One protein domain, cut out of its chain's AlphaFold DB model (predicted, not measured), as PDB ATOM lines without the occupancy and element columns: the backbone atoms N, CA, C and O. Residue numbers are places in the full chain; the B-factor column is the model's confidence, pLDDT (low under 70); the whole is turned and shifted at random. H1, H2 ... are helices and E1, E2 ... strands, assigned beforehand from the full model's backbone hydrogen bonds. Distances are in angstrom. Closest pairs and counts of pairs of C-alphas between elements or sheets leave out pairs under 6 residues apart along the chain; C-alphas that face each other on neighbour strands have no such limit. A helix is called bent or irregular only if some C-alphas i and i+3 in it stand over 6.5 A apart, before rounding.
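Overview. This is residues 4 to 57 of the 141 residues of the protein "Exosome complex exonuclease DIS3/RRP44" of Dendrobium catenatum (UniProt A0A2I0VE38). A long, bent two-stranded hairpin of E1 and E2 makes the body, with the short helix H1 to one side of it and the longer helix H2 folding back from the end of E2 on the other side. The link between the strands, residues 24 to 31, makes the end of the longest axis away from H2. The printed part has 54 residues, with two named helices and two named strands in the order H1, E1, E2, H2. The sheet has the order E1 - E2, antiparallel, and the class is mixed, helices and strands. The whole is loose, with a radius of gyration of the C-alphas of 12.9 A and spans of 39 by 27 by 16 A.

Arrangement. Helix H1, residues 9 to 12, is joined by a tight link of 2 residues to strand E1, residues 15 to 23. A short link of 8 residues leads on to strand E2, residues 32 to 41, and the two strands form a hairpin. They are antiparallel, with 164 degrees between their N-to-C directions. N 18 and O 37, at 2.8 A, and N 34 and O 20, at 3.0 A, are among their pairs within hydrogen-bond range. E2 bends by 68 degrees at residue 37. The closest C-alphas of H1 and E2 are those of Leu 12 and Thr 38, 7.4 A apart. A tight link of 3 residues joins E2 to helix H2, residues 45 to 55. The closest C-alphas of E2 and H2 are those of Gly 40 and Val 47, 5.7 A apart. Those of E1 and H2 are Arg 16 and Val 47, 7.5 A apart. H1 and H2 are apart. In H2 every O i to N i+4 pair is within hydrogen-bond range; H1, with 4 residues, is too short for such a pair, and its one O i to N i+3 pair is within range.

Along the chain. H1 begins at C-alpha 9, (151.052, 155.724, 95.708), and covers residues 9 to 12. E1, residues 15 to 23, is 23.4 A from first to last C-alpha and begins at C-alpha 15, (151.156, 166.376, 95.253). E2, residues 32 to 41, is 23.5 A long in the same measure. H2, residues 45 to 55, is 15.4 A long and ends at C-alpha 55, (164.878, 173.598, 94.224).

Size, cuts and confidence. The two C-alphas farthest apart are those of Ser 27 and Ile 45, at 39.2 A. The printed part runs from residue 4 to 57 with no cut, and none of its links between named elements is long. The mean pLDDT of the printed part is 91.6; residues 6 to 7 are under 70.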
ATOM      1  N   ILE A   4     160.430 155.114  92.182       88.06
ATOM      2  CA  ILE A   4     160.258 155.211  93.636       88.06
ATOM      3  C   ILE A   4     159.870 153.831  94.168       88.06
ATOM      4  O   ILE A   4     158.858 153.267  93.742       88.06
ATOM      5  N   GLN A   5     160.671 153.274  95.076       73.75
ATOM      6  CA  GLN A   5     160.400 151.958  95.656       73.75
ATOM      7  C   GLN A   5     159.584 152.078  96.957       73.75
ATOM      8  O   GLN A   5     160.052 152.635  97.944       73.75
ATOM      9  N   GLY A   6     158.374 151.503  96.973       66.94
ATOM     10  CA  GLY A   6     157.527 151.377  98.171       66.94
ATOM     11  C   GLY A   6     156.534 152.526  98.422       66.94
ATOM     12  O   GLY A   6     156.679 153.629  97.908       66.94
ATOM     13  N   GLY A   7     155.500 152.247  99.232       65.94
ATOM     14  CA  GLY A   7     154.515 153.228  99.719       65.94
ATOM     15  C   GLY A   7     153.133 153.193  99.042       65.94
ATOM     16  O   GLY A   7     152.939 152.611  97.978       65.94
ATOM     17  N   ASN A   8     152.138 153.812  99.690       73.88
ATOM     18  CA  ASN A   8     150.790 153.980  99.137       73.88
ATOM     19  C   ASN A   8     150.789 155.135  98.116       73.88
ATOM     20  O   ASN A   8     150.603 156.295  98.488       73.88
ATOM     21  N   LEU A   9     150.996 154.791  96.841       79.31
ATOM     22  CA  LEU A   9     151.052 155.724  95.708       79.31
ATOM     23  C   LEU A   9     149.808 156.611  95.573       79.31
ATOM     24  O   LEU A   9     149.931 157.745  95.120       79.31
ATOM     25  N   GLU A  10     148.630 156.152  96.009       82.94
ATOM     26  CA  GLU A  10     147.398 156.949  95.922       82.94
ATOM     27  C   GLU A  10     147.495 158.239  96.742       82.94
ATOM     28  O   GLU A  10     146.937 159.264  96.362       82.94
ATOM     29  N   LYS A  11     148.251 158.220  97.848       84.62
ATOM     30  CA  LYS A  11     148.427 159.392  98.717       84.62
ATOM     31  C   LYS A  11     149.379 160.443  98.151       84.62
ATOM     32  O   LYS A  11     149.395 161.553  98.688       84.62
ATOM     33  N   LEU A  12     150.166 160.086  97.134       88.12
ATOM     34  CA  LEU A  12     151.156 160.951  96.483       88.12
ATOM     35  C   LEU A  12     150.629 161.565  95.178       88.12
ATOM     36  O   LEU A  12     151.251 162.474  94.633       88.12
ATOM     37  N   LEU A  13     149.493 161.077  94.668       90.69
ATOM     38  CA  LEU A  13     148.855 161.638  93.482       90.69
ATOM     39  C   LEU A  13     148.504 163.110  93.712       90.69
ATOM     40  O   LEU A  13     148.005 163.472  94.772       90.69
ATOM     41  N   ASN A  14     148.746 163.929  92.686       93.69
ATOM     42  CA  ASN A  14     148.492 165.374  92.662       93.69
ATOM     43  C   ASN A  14     149.240 166.198  93.719       93.69
ATOM     44  O   ASN A  14     148.861 167.335  93.985       93.69
ATOM     45  N   LYS A  15     150.343 165.673  94.261       94.81
ATOM     46  CA  LYS A  15     151.156 166.376  95.253       94.81
ATOM     47  C   LYS A  15     152.580 166.621  94.787       94.81
ATOM     48  O   LYS A  15     153.154 165.842  94.026       94.81
ATOM     49  N   ARG A  16     153.166 167.699  95.299       95.06
ATOM     50  CA  ARG A  16     154.602 167.969  95.247       95.06
ATOM     51  C   ARG A  16     155.291 167.125  96.317       95.06
ATOM     52  O   ARG A  16     154.892 167.138  97.482       95.06
ATOM     53  N   ILE A  17     156.298 166.363  95.908       94.06
ATOM     54  CA  ILE A  17     157.028 165.434  96.775       94.06
ATOM     55  C   ILE A  17     158.533 165.618  96.609       94.06
ATOM     56  O   ILE A  17     159.003 165.955  95.521       94.06
ATOM     57  N   ILE A  18     159.270 165.337  97.677       92.81
ATOM     58  CA  ILE A  18     160.728 165.254  97.681       92.81
ATOM     59  C   ILE A  18     161.115 163.783  97.555       92.81
ATOM     60  O   ILE A  18     160.601 162.919  98.275       92.81
ATOM     61  N   VAL A  19     162.011 163.503  96.614       93.25
ATOM     62  CA  VAL A  19     162.555 162.169  96.358       93.25
ATOM     63  C   VAL A  19     164.068 162.273  96.386       93.25
ATOM     64  O   VAL A  19     164.642 163.065  95.640       93.25
ATOM     65  N   GLU A  20     164.700 161.454  97.215       93.25
ATOM     66  CA  GLU A  20     166.150 161.311  97.225       93.25
ATOM     67  C   GLU A  20     166.547 160.163  96.294       93.25
ATOM     68  O   GLU A  20     165.902 159.111  96.256       93.25
ATOM     69  N   VAL A  21     167.570 160.393  95.471       94.75
ATOM     70  CA  VAL A  21     168.077 159.382  94.540       94.75
ATOM     71  C   VAL A  21     169.107 158.522  95.261       94.75
ATOM     72  O   VAL A  21     170.161 159.017  95.643       94.75
ATOM     73  N   ASP A  22     168.827 157.225  95.370       93.56
ATOM     74  CA  ASP A  22     169.683 156.277  96.087       93.56
ATOM     75  C   ASP A  22     170.766 155.684  95.183       93.56
ATOM     76  O   ASP A  22     171.931 155.554  95.557       93.56
ATOM     77  N   SER A  23     170.370 155.245  93.985       94.50
ATOM     78  CA  SER A  23     171.255 154.511  93.079       94.50
ATOM     79  C   SER A  23     170.779 154.566  91.633       94.50
ATOM     80  O   SER A  23     169.599 154.763  91.337       94.50
ATOM     81  N   TRP A  24     171.709 154.345  90.709       95.69
ATOM     82  CA  TRP A  24     171.396 154.187  89.295       95.69
ATOM     83  C   TRP A  24     172.183 153.014  88.717       95.69
ATOM     84  O   TRP A  24     173.356 153.136  88.371       95.69
ATOM     85  N   ASP A  25     171.518 151.864  88.618       94.19
ATOM     86  CA  ASP A  25     172.092 150.665  88.008       94.19
ATOM     87  C   ASP A  25     172.259 150.836  86.487       94.19
ATOM     88  O   ASP A  25     171.363 151.348  85.813       94.19
ATOM     89  N   CYS A  26     173.383 150.382  85.927       93.62
ATOM     90  CA  CYS A  26     173.696 150.546  84.503       93.62
ATOM     91  C   CYS A  26     172.745 149.785  83.565       93.62
ATOM     92  O   CYS A  26     172.630 150.141  82.391       93.62
ATOM     93  N   SER A  27     172.053 148.760  84.067       94.50
ATOM     94  CA  SER A  27     171.010 148.034  83.338       94.50
ATOM     95  C   SER A  27     169.640 148.720  83.403       94.50
ATOM     96  O   SER A  27     168.737 148.360  82.643       94.50
ATOM     97  N   SER A  28     169.471 149.730  84.265       92.38
ATOM     98  CA  SER A  28     168.217 150.463  84.429       92.38
ATOM     99  C   SER A  28     168.175 151.747  83.601       92.38
ATOM    100  O   SER A  28     169.092 152.569  83.599       92.38
ATOM    101  N   LYS A  29     167.031 151.980  82.950       93.75
ATOM    102  CA  LYS A  29     166.763 153.221  82.210       93.75
ATOM    103  C   LYS A  29     166.563 154.437  83.127       93.75
ATOM    104  O   LYS A  29     166.779 155.565  82.686       93.75
ATOM    105  N   TYR A  30     166.121 154.222  84.364       94.00
ATOM    106  CA  TYR A  30     165.808 155.284  85.319       94.00
ATOM    107  C   TYR A  30     166.525 155.036  86.652       94.00
ATOM    108  O   TYR A  30     166.646 153.874  87.055       94.00
ATOM    109  N   PRO A  31     166.966 156.092  87.355       95.06
ATOM    110  CA  PRO A  31     167.491 155.953  88.706       95.06
ATOM    111  C   PRO A  31     166.402 155.458  89.663       95.06
ATOM    112  O   PRO A  31     165.211 155.724  89.461       95.06
ATOM    113  N   CYS A  32     166.827 154.761  90.709       93.38
ATOM    114  CA  CYS A  32     165.989 154.383  91.836       93.38
ATOM    115  C   CYS A  32     166.171 155.391  92.970       93.38
ATOM    116  O   CYS A  32     167.281 155.859  93.231       93.38
ATOM    117  N   GLY A  33     165.074 155.705  93.641       92.88
ATOM    118  CA  GLY A  33     165.067 156.570  94.809       92.88
ATOM    119  C   GLY A  33     163.936 156.213  95.756       92.88
ATOM    120  O   GLY A  33     163.122 155.319  95.480       92.88
ATOM    121  N   HIS A  34     163.848 156.968  96.839       91.81
ATOM    122  CA  HIS A  34     162.800 156.817  97.832       91.81
ATOM    123  C   HIS A  34     162.135 158.156  98.147       91.81
ATOM    124  O   HIS A  34     162.698 159.237  97.972       91.81
ATOM    125  N   HIS A  35     160.876 158.072  98.570       91.94
ATOM    126  CA  HIS A  35     160.105 159.224  99.019       91.94
ATOM    127  C   HIS A  35     160.623 159.697 100.379       91.94
ATOM    128  O   HIS A  35     160.743 158.887 101.297       91.94
ATOM    129  N   VAL A  36     160.903 160.995 100.495       91.19
ATOM    130  CA  VAL A  36     161.368 161.624 101.741       91.19
ATOM    131  C   VAL A  36     160.216 162.358 102.416       91.19
ATOM    132  O   VAL A  36     159.902 162.113 103.579       91.19
ATOM    133  N   GLU A  37     159.559 163.247 101.672       91.25
ATOM    134  CA  GLU A  37     158.557 164.160 102.216       91.25
ATOM    135  C   GLU A  37     157.518 164.557 101.161       91.25
ATOM    136  O   GLU A  37     157.773 164.539  99.955       91.25
ATOM    137  N   THR A  38     156.309 164.881 101.615       93.44
ATOM    138  CA  THR A  38     155.241 165.445 100.786       93.44
ATOM    139  C   THR A  38     155.027 166.894 101.194       93.44
ATOM    140  O   THR A  38     154.603 167.137 102.319       93.44
ATOM    141  N   ILE A  39     155.275 167.823 100.270       93.44
ATOM    142  CA  ILE A  39     155.203 169.269 100.520       93.44
ATOM    143  C   ILE A  39     153.733 169.716 100.547       93.44
ATOM    144  O   ILE A  39     153.282 170.359 101.489       93.44
ATOM    145  N   GLY A  40     152.942 169.313  99.546       95.38
ATOM    146  CA  GLY A  40     151.517 169.646  99.485       95.38
ATOM    147  C   GLY A  40     150.882 169.405  98.119       95.38
ATOM    148  O   GLY A  40     151.476 168.748  97.266       95.38
ATOM    149  N   GLU A  41     149.660 169.898  97.924       96.25
ATOM    150  CA  GLU A  41     148.900 169.756  96.673       96.25
ATOM    151  C   GLU A  41     149.472 170.644  95.557       96.25
ATOM    152  O   GLU A  41     149.939 171.757  95.799       96.25
ATOM    153  N   ILE A  42     149.426 170.153  94.319       95.56
ATOM    154  CA  ILE A  42     149.876 170.913  93.146       95.56
ATOM    155  C   ILE A  42     148.937 172.101  92.906       95.56
ATOM    156  O   ILE A  42     147.718 171.938  92.849       95.56
ATOM    157  N   GLY A  43     149.518 173.280  92.678       94.62
ATOM    158  CA  GLY A  43     148.779 174.505  92.355       94.62
ATOM    159  C   GLY A  43     148.414 175.385  93.553       94.62
ATOM    160  O   GLY A  43     147.984 176.517  93.339       94.62
ATOM    161  N   GLU A  44     148.629 174.919  94.785       97.12
ATOM    162  CA  GLU A  44     148.580 175.777  95.976       97.12
ATOM    163  C   GLU A  44     149.795 176.715  95.989       97.12
ATOM    164  O   GLU A  44     150.936 176.275  95.839       97.12
ATOM    165  N   ILE A  45     149.565 178.019  96.163       96.88
ATOM    166  CA  ILE A  45     150.601 179.054  95.987       96.88
ATOM    167  C   ILE A  45     151.749 178.856  96.982       96.88
ATOM    168  O   ILE A  45     152.921 178.975  96.632       96.88
ATOM    169  N   GLU A  46     151.413 178.538  98.224       95.06
ATOM    170  CA  GLU A  46     152.336 178.321  99.328       95.06
ATOM    171  C   GLU A  46     153.235 177.108  99.062       95.06
ATOM    172  O   GLU A  46     154.441 177.186  99.289       95.06
ATOM    173  N   VAL A  47     152.665 176.037  98.503       95.88
ATOM    174  CA  VAL A  47     153.387 174.810  98.136       95.88
ATOM    175  C   VAL A  47     154.334 175.077  96.972       95.88
ATOM    176  O   VAL A  47     155.496 174.689  97.021       95.88
ATOM    177  N   GLU A  48     153.866 175.757  95.925       96.56
ATOM    178  CA  GLU A  48     154.704 176.071  94.764       96.56
ATOM    179  C   GLU A  48     155.847 177.031  95.139       96.56
ATOM    180  O   GLU A  48     156.975 176.855  94.680       96.56
ATOM    181  N   ASN A  49     155.597 177.993  96.034       95.94
ATOM    182  CA  ASN A  49     156.648 178.852  96.579       95.94
ATOM    183  C   ASN A  49     157.692 178.044  97.359       95.94
ATOM    184  O   ASN A  49     158.888 178.251  97.169       95.94
ATOM    185  N   GLU A  50     157.263 177.120  98.220       94.50
ATOM    186  CA  GLU A  50     158.175 176.265  98.983       94.50
ATOM    187  C   GLU A  50     159.012 175.354  98.074       94.50
ATOM    188  O   GLU A  50     160.224 175.255  98.261       94.50
ATOM    189  N   VAL A  51     158.402 174.773  97.035       94.81
ATOM    190  CA  VAL A  51     159.115 173.988  96.014       94.81
ATOM    191  C   VAL A  51     160.218 174.814  95.359       94.81
ATOM    192  O   VAL A  51     161.347 174.339  95.268       94.81
ATOM    193  N   ILE A  52     159.934 176.060  94.964       95.94
ATOM    194  CA  ILE A  52     160.939 176.948  94.360       95.94
ATOM    195  C   ILE A  52     162.105 177.192  95.326       95.94
ATOM    196  O   ILE A  52     163.261 177.194  94.900       95.94
ATOM    197  N   LEU A  53     161.829 177.394  96.617       96.31
ATOM    198  CA  LEU A  53     162.879 177.604  97.617       96.31
ATOM    199  C   LEU A  53     163.758 176.355  97.765       96.31
ATOM    200  O   LEU A  53     164.979 176.478  97.736       96.31
ATOM    201  N   ILE A  54     163.155 175.165  97.833       93.50
ATOM    202  CA  ILE A  54     163.876 173.888  97.943       93.50
ATOM    203  C   ILE A  54     164.718 173.613  96.690       93.50
ATOM    204  O   ILE A  54     165.889 173.263  96.806       93.50
ATOM    205  N   GLU A  55     164.160 173.808  95.492       93.88
ATOM    206  CA  GLU A  55     164.878 173.598  94.224       93.88
ATOM    207  C   GLU A  55     166.102 174.516  94.074       93.88
ATOM    208  O   GLU A  55     167.065 174.152  93.399       93.88
ATOM    209  N   ASN A  56     166.076 175.689  94.714       96.38
ATOM    210  CA  ASN A  56     167.182 176.649  94.727       96.38
ATOM    211  C   ASN A  56     168.071 176.534  95.978       96.38
ATOM    212  O   ASN A  56     168.905 177.412  96.198       96.38
ATOM    213  N   ASP A  57     167.904 175.480  96.786       94.06
ATOM    214  CA  ASP A  57     168.661 175.244  98.025       94.06
ATOM    215  C   ASP A  57     168.572 176.423  99.023       94.06
ATOM    216  O   ASP A  57     169.516 176.767  99.740       94.06
TER     217      ASP A  57